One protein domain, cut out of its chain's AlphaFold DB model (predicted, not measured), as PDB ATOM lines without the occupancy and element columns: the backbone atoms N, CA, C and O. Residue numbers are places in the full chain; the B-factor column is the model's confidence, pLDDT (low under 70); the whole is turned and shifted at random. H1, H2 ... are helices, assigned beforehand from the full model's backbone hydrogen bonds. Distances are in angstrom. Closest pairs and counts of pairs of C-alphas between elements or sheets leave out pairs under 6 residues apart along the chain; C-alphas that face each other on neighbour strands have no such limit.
ATOM      1  N   THR A 184     306.442 389.387 416.412       95.25
ATOM      2  CA  THR A 184     305.494 388.686 417.274       95.25
ATOM      3  C   THR A 184     305.777 388.958 418.748       95.25
ATOM      4  O   THR A 184     304.837 389.209 419.493       95.25
ATOM      5  N   ARG A 185     307.048 388.980 419.176       93.88
ATOM      6  CA  ARG A 185     307.397 389.325 420.567       93.88
ATOM      7  C   ARG A 185     306.988 390.750 420.936       93.88
ATOM      8  O   ARG A 185     306.345 390.931 421.965       93.88
ATOM      9  N   ASP A 186     307.302 391.727 420.084       94.62
ATOM     10  CA  ASP A 186     306.908 393.127 420.296       94.62
ATOM     11  C   ASP A 186     305.375 393.285 420.330       94.62
ATOM     12  O   ASP A 186     304.850 394.016 421.169       94.62
ATOM     13  N   LEU A 187     304.646 392.590 419.448       95.12
ATOM     14  CA  LEU A 187     303.180 392.608 419.425       95.12
ATOM     15  C   LEU A 187     302.583 391.996 420.691       95.12
ATOM     16  O   LEU A 187     301.695 392.594 421.286       95.12
ATOM     17  N   MET A 188     303.086 390.839 421.125       94.00
ATOM     18  CA  MET A 188     302.636 390.201 422.364       94.00
ATOM     19  C   MET A 188     302.893 391.100 423.576       94.00
ATOM     20  O   MET A 188     302.002 391.257 424.408       94.00
ATOM     21  N   TRP A 189     304.060 391.749 423.635       94.31
ATOM     22  CA  TRP A 189     304.362 392.752 424.657       94.31
ATOM     23  C   TRP A 189     303.348 393.906 424.641       94.31
ATOM     24  O   TRP A 189     302.785 394.242 425.682       94.31
ATOM     25  N   MET A 190     303.074 394.492 423.472       95.06
ATOM     26  CA  MET A 190     302.141 395.616 423.348       95.06
ATOM     27  C   MET A 190     300.711 395.213 423.727       95.06
ATOM     28  O   MET A 190     300.058 395.934 424.478       95.06
ATOM     29  N   SER A 191     300.235 394.057 423.259       94.44
ATOM     30  CA  SER A 191     298.902 393.549 423.598       94.44
ATOM     31  C   SER A 191     298.755 393.273 425.092       94.44
ATOM     32  O   SER A 191     297.717 393.586 425.668       94.44
ATOM     33  N   HIS A 192     299.790 392.731 425.738       92.12
ATOM     34  CA  HIS A 192     299.779 392.504 427.181       92.12
ATOM     35  C   HIS A 192     299.755 393.812 427.968       92.12
ATOM     36  O   HIS A 192     298.925 393.971 428.861       92.12
ATOM     37  N   LEU A 193     300.599 394.774 427.583       93.81
ATOM     38  CA  LEU A 193     300.625 396.097 428.201       93.81
ATOM     39  C   LEU A 193     299.264 396.793 428.083       93.81
ATOM     40  O   LEU A 193     298.760 397.337 429.061       93.81
ATOM     41  N   GLN A 194     298.641 396.748 426.903       94.00
ATOM     42  CA  GLN A 194     297.302 397.305 426.703       94.00
ATOM     43  C   GLN A 194     296.245 396.570 427.534       94.00
ATOM     44  O   GLN A 194     295.345 397.208 428.074       94.00
ATOM     45  N   ALA A 195     296.350 395.246 427.675       91.69
ATOM     46  CA  ALA A 195     295.437 394.472 428.508       91.69
ATOM     47  C   ALA A 195     295.515 394.875 429.989       91.69
ATOM     48  O   ALA A 195     294.469 395.069 430.605       91.69
ATOM     49  N   GLN A 196     296.728 395.070 430.515       92.06
ATOM     50  CA  GLN A 196     296.949 395.581 431.871       92.06
ATOM     51  C   GLN A 196     296.389 396.999 432.033       92.06
ATOM     52  O   GLN A 196     295.607 397.250 432.942       92.06
ATOM     53  N   GLN A 197     296.684 397.906 431.093       94.69
ATOM     54  CA  GLN A 197     296.172 399.283 431.129       94.69
ATOM     55  C   GLN A 197     294.638 399.353 431.124       94.69
ATOM     56  O   GLN A 197     294.057 400.212 431.785       94.69
ATOM     57  N   MET A 198     293.968 398.467 430.382       92.62
ATOM     58  CA  MET A 198     292.504 398.392 430.383       92.62
ATOM     59  C   MET A 198     291.950 397.890 431.718       92.62
ATOM     60  O   MET A 198     290.900 398.362 432.146       92.62
ATOM     61  N   GLU A 199     292.624 396.940 432.366       91.56
ATOM     62  CA  GLU A 199     292.241 396.453 433.693       91.56
ATOM     63  C   GLU A 199     292.424 397.541 434.757       91.56
ATOM     64  O   GLU A 199     291.490 397.820 435.507       91.56
ATOM     65  N   ASP A 200     293.564 398.232 434.746       94.75
ATOM     66  CA  ASP A 200     293.836 399.359 435.643       94.75
ATOM     67  C   ASP A 200     292.810 400.482 435.463       94.75
ATOM     68  O   ASP A 200     292.294 401.029 436.439       94.75
ATOM     69  N   LEU A 201     292.458 400.807 434.216       94.56
ATOM     70  CA  LEU A 201     291.457 401.830 433.932       94.56
ATOM     71  C   LEU A 201     290.051 401.392 434.367       94.56
ATOM     72  O   LEU A 201     289.289 402.213 434.880       94.56
ATOM     73  N   ALA A 202     289.703 400.116 434.189       93.06
ATOM     74  CA  ALA A 202     288.438 399.573 434.674       93.06
ATOM     75  C   ALA A 202     288.357 399.627 436.208       93.06
ATOM     76  O   ALA A 202     287.327 400.042 436.741       93.06
ATOM     77  N   ASN A 203     289.448 399.286 436.901       94.50
ATOM     78  CA  ASN A 203     289.556 399.392 438.357       94.50
ATOM     79  C   ASN A 203     289.435 400.850 438.816       94.50
ATOM     80  O   ASN A 203     288.636 401.146 439.700       94.50
ATOM     81  N   TYR A 204     290.130 401.778 438.155       96.44
ATOM     82  CA  TYR A 204     290.050 403.207 438.459       96.44
ATOM     83  C   TYR A 204     288.633 403.773 438.268       96.44
ATOM     84  O   TYR A 204     288.130 404.523 439.101       96.44
ATOM     85  N   ILE A 205     287.944 403.385 437.191       95.50
ATOM     86  CA  ILE A 205     286.547 403.786 436.967       95.50
ATOM     87  C   ILE A 205     285.636 403.208 438.054       95.50
ATOM     88  O   ILE A 205     284.762 403.926 438.544       95.50
ATOM     89  N   ALA A 206     285.850 401.955 438.459       94.50
ATOM     90  CA  ALA A 206     285.094 401.328 439.539       94.50
ATOM     91  C   ALA A 206     285.318 402.030 440.890       94.50
ATOM     92  O   ALA A 206     284.357 402.243 441.629       94.50
ATOM     93  N   GLU A 207     286.548 402.455 441.194       95.69
ATOM     94  CA  GLU A 207     286.876 403.247 442.391       95.69
ATOM     95  C   GLU A 207     286.158 404.603 442.413       95.69
ATOM     96  O   GLU A 207     285.708 405.055 443.467       95.69
ATOM     97  N   LEU A 208     285.979 405.227 441.247       96.62
ATOM     98  CA  LEU A 208     285.183 406.447 441.088       96.62
ATOM     99  C   LEU A 208     283.661 406.196 441.128       96.62
ATOM    100  O   LEU A 208     282.880 407.136 440.969       96.62
ATOM    101  N   GLY A 209     283.224 404.950 441.334       94.94
ATOM    102  CA  GLY A 209     281.815 404.546 441.353       94.94
ATOM    103  C   GLY A 209     281.182 404.413 439.965       94.94
ATOM    104  O   GLY A 209     279.960 404.305 439.852       94.94
ATOM    105  N   GLY A 210     281.993 404.446 438.908       94.38
ATOM    106  CA  GLY A 210     281.562 404.207 437.538       94.38
ATOM    107  C   GLY A 210     281.570 402.725 437.173       94.38
ATOM    108  O   GLY A 210     282.074 401.868 437.897       94.38
ATOM    109  N   THR A 211     281.031 402.415 436.000       90.88
ATOM    110  CA  THR A 211     281.110 401.081 435.401       90.88
ATOM    111  C   THR A 211     281.870 401.160 434.087       90.88
ATOM    112  O   THR A 211     281.751 402.132 433.338       90.88
ATOM    113  N   TRP A 212     282.684 400.142 433.809       91.00
ATOM    114  CA  TRP A 212     283.415 400.062 432.550       91.00
ATOM    115  C   TRP A 212     282.423 399.988 431.374       91.00
ATOM    116  O   TRP A 212     281.575 399.092 431.362       91.00
ATOM    117  N   PRO A 213     282.489 400.908 430.393       90.38
ATOM    118  CA  PRO A 213     281.427 401.064 429.400       90.38
ATOM    119  C   PRO A 213     281.499 400.064 428.236       90.38
ATOM    120  O   PRO A 213     280.574 400.019 427.429       90.38
ATOM    121  N   PHE A 214     282.577 399.277 428.123       90.00
ATOM    122  CA  PHE A 214     282.776 398.346 427.010       90.00
ATOM    123  C   PHE A 214     282.640 396.895 427.462       90.00
ATOM    124  O   PHE A 214     283.395 396.416 428.307       90.00
ATOM    125  N   GLU A 215     281.705 396.166 426.865       87.88
ATOM    126  CA  GLU A 215     281.590 394.729 427.085       87.88
ATOM    127  C   GLU A 215     282.677 393.986 426.299       87.88
ATOM    128  O   GLU A 215     282.834 394.194 425.098       87.88
ATOM    129  N   LYS A 216     283.422 393.104 426.977       88.56
ATOM    130  CA  LYS A 216     284.384 392.218 426.312       88.56
ATOM    131  C   LYS A 216     283.628 391.132 425.555       88.56
ATOM    132  O   LYS A 216     282.892 390.349 426.163       88.56
ATOM    133  N   THR A 217     283.870 391.044 424.255       94.19
ATOM    134  CA  THR A 217     283.359 389.970 423.399       94.19
ATOM    135  C   THR A 217     283.966 388.616 423.783       94.19
ATOM    136  O   THR A 217     285.015 388.532 424.426       94.19
ATOM    137  N   GLU A 218     283.315 387.521 423.384       94.88
ATOM    138  CA  GLU A 218     283.840 386.170 423.630       94.88
ATOM    139  C   GLU A 218     285.182 385.921 422.927       94.88
ATOM    140  O   GLU A 218     286.062 385.272 423.495       94.88
ATOM    141  N   ASP A 219     285.375 386.478 421.731       94.31
ATOM    142  CA  ASP A 219     286.630 386.352 420.987       94.31
ATOM    143  C   ASP A 219     287.782 387.067 421.704       94.31
ATOM    144  O   ASP A 219     288.878 386.515 421.818       94.31
ATOM    145  N   GLU A 220     287.529 388.247 422.278       92.00
ATOM    146  CA  GLU A 220     288.520 388.975 423.080       92.00
ATOM    147  C   GLU A 220     288.898 388.211 424.350       92.00
ATOM    148  O   GLU A 220     290.078 388.134 424.689       92.00
ATOM    149  N   LYS A 221     287.926 387.598 425.039       93.19
ATOM    150  CA  LYS A 221     288.206 386.769 426.225       93.19
ATOM    151  C   LYS A 221     289.064 385.551 425.871       93.19
ATOM    152  O   LYS A 221     290.005 385.233 426.603       93.19
ATOM    153  N   ARG A 222     288.770 384.888 424.746       95.56
ATOM    154  CA  ARG A 222     289.545 383.738 424.244       95.56
ATOM    155  C   ARG A 222     290.968 384.146 423.883       95.56
ATOM    156  O   ARG A 222     291.910 383.554 424.403       95.56
ATOM    157  N   MET A 223     291.121 385.199 423.080       94.31
ATOM    158  CA  MET A 223     292.432 385.714 422.681       94.31
ATOM    159  C   MET A 223     293.254 386.155 423.896       94.31
ATOM    160  O   MET A 223     294.429 385.807 424.000       94.31
ATOM    161  N   HIS A 224     292.636 386.860 424.848       93.19
ATOM    162  CA  HIS A 224     293.300 387.292 426.076       93.19
ATOM    163  C   HIS A 224     293.815 386.102 426.895       93.19
ATOM    164  O   HIS A 224     294.950 386.122 427.362       93.19
ATOM    165  N   THR A 225     293.011 385.045 427.020       94.75
ATOM    166  CA  THR A 225     293.420 383.823 427.727       94.75
ATOM    167  C   THR A 225     294.604 383.151 427.027       94.75
ATOM    168  O   THR A 225     295.597 382.826 427.675       94.75
ATOM    169  N   GLU A 226     294.545 383.002 425.699       94.94
ATOM    170  CA  GLU A 226     295.651 382.433 424.916       94.94
ATOM    171  C   GLU A 226     296.939 383.258 425.035       94.94
ATOM    172  O   GLU A 226     298.028 382.688 425.155       94.94
ATOM    173  N   LEU A 227     296.827 384.591 425.041       93.38
ATOM    174  CA  LEU A 227     297.955 385.502 425.216       93.38
ATOM    175  C   LEU A 227     298.627 385.302 426.581       93.38
ATOM    176  O   LEU A 227     299.845 385.118 426.629       93.38
ATOM    177  N   MET A 228     297.851 385.301 427.669       91.94
ATOM    178  CA  MET A 228     298.389 385.140 429.025       91.94
ATOM    179  C   MET A 228     299.056 383.773 429.209       91.94
ATOM    180  O   MET A 228     300.181 383.698 429.708       91.94
ATOM    181  N   ASP A 229     298.439 382.704 428.702       93.81
ATOM    182  CA  ASP A 229     299.021 381.360 428.711       93.81
ATOM    183  C   ASP A 229     300.336 381.287 427.922       93.81
ATOM    184  O   ASP A 229     301.306 380.652 428.353       93.81
ATOM    185  N   ALA A 230     300.380 381.906 426.739       92.19
ATOM    186  CA  ALA A 230     301.575 381.923 425.903       92.19
ATOM    187  C   ALA A 230     302.719 382.709 426.559       92.19
ATOM    188  O   ALA A 230     303.879 382.294 426.457       92.19
ATOM    189  N   MET A 231     302.409 383.809 427.244       90.38
ATOM    190  CA  MET A 231     303.404 384.607 427.958       90.38
ATOM    191  C   MET A 231     303.946 383.885 429.188       90.38
ATOM    192  O   MET A 231     305.165 383.787 429.338       90.38
ATOM    193  N   ALA A 232     303.071 383.277 429.992       90.81
ATOM    194  CA  ALA A 232     303.472 382.486 431.151       90.81
ATOM    195  C   ALA A 232     304.396 381.317 430.758       90.81
ATOM    196  O   ALA A 232     305.420 381.082 431.400       90.81
ATOM    197  N   LYS A 233     304.094 380.618 429.653       92.56
ATOM    198  CA  LYS A 233     304.905 379.486 429.155       92.56
ATOM    199  C   LYS A 233     306.304 379.887 428.686       92.56
ATOM    200  O   LYS A 233     307.235 379.097 428.826       92.56
ATOM    201  N   ASN A 234     306.452 381.072 428.096       88.00
ATOM    202  CA  ASN A 234     307.720 381.536 427.520       88.00
ATOM    203  C   ASN A 234     308.512 382.469 428.459       88.00
ATOM    204  O   ASN A 234     309.596 382.926 428.089       88.00
ATOM    205  N   GLY A 235     307.988 382.733 429.659       85.31
ATOM    206  CA  GLY A 235     308.543 383.674 430.626       85.31
ATOM    207  C   GLY A 235     308.256 385.125 430.241       85.31
ATOM    208  O   GLY A 235     308.636 385.581 429.163       85.31
ATOM    209  N   GLU A 236     307.628 385.873 431.148       75.00
ATOM    210  CA  GLU A 236     307.207 387.266 430.928       75.00
ATOM    211  C   GLU A 236     308.371 388.184 430.520       75.00
ATOM    212  O   GLU A 236     308.220 389.023 429.638       75.00
ATOM    213  N   ALA A 237     309.568 387.951 431.069       77.06
ATOM    214  CA  ALA A 237     310.776 388.721 430.758       77.06
ATOM    215  C   ALA A 237     311.266 388.576 429.302       77.06
ATOM    216  O   ALA A 237     312.094 389.362 428.851       77.06
ATOM    217  N   THR A 238     310.775 387.584 428.551       82.06
ATOM    218  CA  THR A 238     311.121 387.391 427.133       82.06
ATOM    219  C   THR A 238     310.376 388.373 426.218       82.06
ATOM    220  O   THR A 238     310.763 388.567 425.060       82.06
ATOM    221  N   PHE A 239     309.298 388.986 426.715       86.62
ATOM    222  CA  PHE A 239     308.434 389.884 425.955       86.62
ATOM    223  C   PHE A 239     308.750 391.331 426.308       86.62
ATOM    224  O   PHE A 239     308.166 391.926 427.207       86.62
ATOM    225  N   GLU A 240     309.682 391.905 425.560       88.81
ATOM    226  CA  GLU A 240     310.050 393.306 425.672       88.81
ATOM    227  C   GLU A 240     310.055 393.950 424.288       88.81
ATOM    228  O   GLU A 240     310.446 393.316 423.307       88.81
ATOM    229  N   TYR A 241     309.660 395.223 424.209       93.00
ATOM    230  CA  TYR A 241     309.829 395.995 422.988       93.00
ATOM    231  C   TYR A 241     311.302 396.089 422.594       93.00
ATOM    232  O   TYR A 241     312.118 396.691 423.291       93.00
ATOM    233  N   THR A 242     311.639 395.524 421.441       89.38
ATOM    234  CA  THR A 242     313.031 395.411 420.992       89.38
ATOM    235  C   THR A 242     313.606 396.698 420.397       89.38
ATOM    236  O   THR A 242     314.824 396.820 420.285       89.38
ATOM    237  N   ARG A 243     312.769 397.685 420.037       90.75
ATOM    238  CA  ARG A 243     313.198 398.937 419.377       90.75
ATOM    239  C   ARG A 243     313.052 400.178 420.256       90.75
ATOM    240  O   ARG A 243     312.663 401.247 419.790       90.75
ATOM    241  N   ARG A 244     313.341 400.038 421.549       88.25
ATOM    242  CA  ARG A 244     313.369 401.165 422.493       88.25
ATOM    243  C   ARG A 244     314.429 402.209 422.095       88.25
ATOM    244  O   ARG A 244     315.376 401.868 421.371       88.25
ATOM    245  N   PRO A 245     314.313 403.459 422.580       86.69
ATOM    246  CA  PRO A 245     315.378 404.451 422.448       86.69
ATOM    247  C   PRO A 245     316.735 403.878 422.885       86.69
ATOM    248  O   PRO A 245     316.822 403.219 423.919       86.69
ATOM    249  N   GLY A 246     317.779 404.094 422.081       82.44
ATOM    250  CA  GLY A 246     319.123 403.556 422.337       82.44
ATOM    251  C   GLY A 246     319.368 402.119 421.851       82.44
ATOM    252  O   GLY A 246     320.479 401.621 421.993       82.44
ATOM    253  N   SER A 247     318.381 401.456 421.236       84.94
ATOM    254  CA  SER A 247     318.569 400.125 420.623       84.94
ATOM    255  C   SER A 247     319.444 400.134 419.360       84.94
ATOM    256  O   SER A 247     319.862 399.073 418.899       84.94
ATOM    257  N   GLY A 248     319.688 401.308 418.763       83.50
ATOM    258  CA  GLY A 248     320.353 401.429 417.460       83.50
ATOM    259  C   GLY A 248     319.546 400.816 416.307       83.50
ATOM    260  O   GLY A 248     320.075 400.599 415.218       83.50
ATOM    261  N   LEU A 249     318.266 400.500 416.538       86.06
ATOM    262  CA  LEU A 249     317.353 399.974 415.531       86.06
ATOM    263  C   LEU A 249     316.461 401.085 414.999       86.06
ATOM    264  O   LEU A 249     315.936 401.904 415.750       86.06
ATOM    265  N   ARG A 250     316.228 401.062 413.686       87.38
ATOM    266  CA  ARG A 250     315.361 402.039 413.043       87.38
ATOM    267  C   ARG A 250     313.898 401.795 413.416       87.38
ATOM    268  O   ARG A 250     313.351 400.715 413.191       87.38
ATOM    269  N   VAL A 251     313.252 402.845 413.889       90.25
ATOM    270  CA  VAL A 251     311.810 403.033 414.029       90.25
ATOM    271  C   VAL A 251     311.413 404.240 413.169       90.25
ATOM    272  O   VAL A 251     311.862 405.358 413.439       90.25
ATOM    273  N   PRO A 252     310.601 404.051 412.111       87.69
ATOM    274  CA  PRO A 252     310.154 405.155 411.266       87.69
ATOM    275  C   PRO A 252     309.516 406.292 412.083       87.69
ATOM    276  O   PRO A 252     308.740 406.024 413.001       87.69
ATOM    277  N   LYS A 253     309.820 407.547 411.720       87.62
ATOM    278  CA  LYS A 253     309.346 408.787 412.376       87.62
ATOM    279  C   LYS A 253     309.869 409.043 413.797       87.62
ATOM    280  O   LYS A 253     309.453 410.011 414.413       87.62
ATOM    281  N   HIS A 254     310.713 408.163 414.329       85.12
ATOM    282  CA  HIS A 254     311.285 408.310 415.672       85.12
ATOM    283  C   HIS A 254     312.812 408.300 415.639       85.12
ATOM    284  O   HIS A 254     313.459 408.914 416.482       85.12
ATOM    285  N   THR A 255     313.396 407.594 414.669       87.25
ATOM    286  CA  THR A 255     314.845 407.440 414.539       87.25
ATOM    287  C   THR A 255     315.291 407.504 413.085       87.25
ATOM    288  O   THR A 255     314.549 407.107 412.175       87.25
ATOM    289  N   ASP A 256     316.530 407.942 412.888       84.50
ATOM    290  CA  ASP A 256     317.192 407.974 411.591       84.50
ATOM    291  C   ASP A 256     317.599 406.561 411.102       84.50
ATOM    292  O   ASP A 256     317.263 405.531 411.690       84.50
ATOM    293  N   MET A 257     318.332 406.482 409.984       81.94
ATOM    294  CA  MET A 257     318.830 405.192 409.476       81.94
ATOM    295  C   MET A 257     319.844 404.517 410.411       81.94
ATOM    296  O   MET A 257     320.023 403.307 410.314       81.94
ATOM    297  N   LYS A 258     320.495 405.270 411.302       79.75
ATOM    298  CA  LYS A 258     321.463 404.765 412.282       79.75
ATOM    299  C   LYS A 258     320.799 404.334 413.595       79.75
ATOM    300  O   LYS A 258     321.487 403.786 414.449       79.75
ATOM    301  N   GLY A 259     319.485 404.532 413.735       81.00
ATOM    302  CA  GLY A 259     318.750 404.252 414.966       81.00
ATOM    303  C   GLY A 259     318.926 405.335 416.034       81.00
ATOM    304  O   GLY A 259     318.564 405.107 417.188       81.00
ATOM    305  N   GLU A 260     319.464 406.499 415.661       83.88
ATOM    306  CA  GLU A 260     319.576 407.662 416.539       83.88
ATOM    307  C   GLU A 260     318.247 408.423 416.560       83.88
ATOM    308  O   GLU A 260     317.581 408.502 415.521       83.88
ATOM    309  N   PRO A 261     317.836 408.991 417.708       84.06
ATOM    310  CA  PRO A 261     316.594 409.746 417.795       84.06
ATOM    311  C   PRO A 261     316.622 410.919 416.814       84.06
ATOM    312  O   PRO A 261     317.597 411.678 416.755       84.06
ATOM    313  N   GLU A 262     315.547 411.085 416.042       78.56
ATOM    314  CA  GLU A 262     315.396 412.286 415.225       78.56
ATOM    315  C   GLU A 262     315.362 413.494 416.171       78.56
ATOM    316  O   GLU A 262     314.618 413.510 417.152       78.56
ATOM    317  N   LYS A 263     316.212 414.500 415.923       69.81
ATOM    318  CA  LYS A 263     316.157 415.758 416.671       69.81
ATOM    319  C   LYS A 263     314.818 416.405 416.362       69.81
ATOM    320  O   LYS A 263     314.668 417.033 415.316       69.81
ATOM    321  N   GLU A 264     313.855 416.233 417.254       58.66
ATOM    322  CA  GLU A 264     312.594 416.947 417.188       58.66
ATOM    323  C   GLU A 264     312.921 418.447 417.218       58.66
ATOM    324  O   GLU A 264     313.447 418.980 418.200       58.66
ATOM    325  N   LEU A 265     312.706 419.120 416.084       48.34
ATOM    326  CA  LEU A 265     312.641 420.572 416.037       48.34
ATOM    327  C   LEU A 265     311.548 420.965 417.026       48.34
ATOM    328  O   LEU A 265     310.373 420.725 416.765       48.34
ATOM    329  N   GLN A 266     311.956 421.532 418.160       46.94
ATOM    330  CA  GLN A 266     311.081 422.193 419.119       46.94
ATOM    331  C   GLN A 266     310.279 423.273 418.377       46.94
ATOM    332  O   GLN A 266     310.720 424.410 418.233       46.94
ATOM    333  N   LEU A 267     309.116 422.904 417.847       50.97
ATOM    334  CA  LEU A 267     308.161 423.803 417.212       50.97
ATOM    335  C   LEU A 267     306.940 423.927 418.114       50.97
ATOM    336  O   LEU A 267     305.847 423.517 417.750       50.97
ATOM    337  N   PHE A 268     307.148 424.537 419.278       44.22
ATOM    338  CA  PHE A 268     306.118 425.312 419.963       44.22
ATOM    339  C   PHE A 268     306.800 426.489 420.673       44.22
ATOM    340  O   PHE A 268     307.433 426.277 421.708       44.22
ATOM    341  N   PRO A 269     306.728 427.726 420.146       52.97
ATOM    342  CA  PRO A 269     306.873 428.888 421.002       52.97
ATOM    343  C   PRO A 269     305.587 429.025 421.828       52.97
ATOM    344  O   PRO A 269     304.483 428.901 421.297       52.97
ATOM    345  N   THR A 270     305.780 429.220 423.131       52.56
ATOM    346  CA  THR A 270     304.793 429.680 424.124       52.56
ATOM    347  C   THR A 270     303.959 430.858 423.650       52.56
ATOM    348  O   THR A 270     304.558 431.755 423.011       52.56
TER     349      THR A 270
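What this domain is: This is residues 184 to 270 of the 270 residues of the protein "BHLH domain-containing protein" of Monilinia fructigena (UniProt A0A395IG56). Two helices, H1 and H2, make a V: the first part of H1 meets the later part of H2, and a link joins the V's open ends. From the end of H2 a long tail without a named element, residues 235 to 270, runs past the first part of H1 and away from both helices, folds into a small loop of chain around residues 246 to 262, and ends in a stretch, residues 265 to 270, that sticks out. The printed part has 87 residues with two named helices, H1 then H2, and no named strand; the class is all helix, though under half of the residues, 41, are in named elements. The whole is only just loose, close to extended, with a radius of gyration of the C-alphas of 18.0 A, and flat, spanning 42 by 42 by 20 A.

Where its parts are: Find C-alpha 184 at (305.494, 388.686, 417.274); from there H1, residues 184 to 207, runs 34.5 A to C-alpha 207 at (286.876, 403.247, 442.391). After a short link of 10 residues, H2, residues 218 to 234, runs 24.6 A to C-alpha 234 at (307.720, 381.536, 427.520).

How they stand to each other: Look at Met 188 and Leu 227: their C-alphas, the closest of H1 and H2, are 7.2 A apart. The helices touch there, H1 with residues 188 to 195 alone and H2 with residues 224 to 231 alone. They run opposite ways at a steep tilt of 60 degrees. In H1 and H2 every O i to N i+4 pair is within hydrogen-bond range.

The domain as a whole: The C-alphas farthest apart, those of Lys 233 and Thr 270, are 50.4 A from each other. Residues 215 to 223, of which 218 to 223 belong to H2, stand free. The printed part has no cut and ends at Thr 270, the chain's last residue. Its mean pLDDT is 86.9, and in the B-factor column you will find residues 263 to 270 of this model under 70.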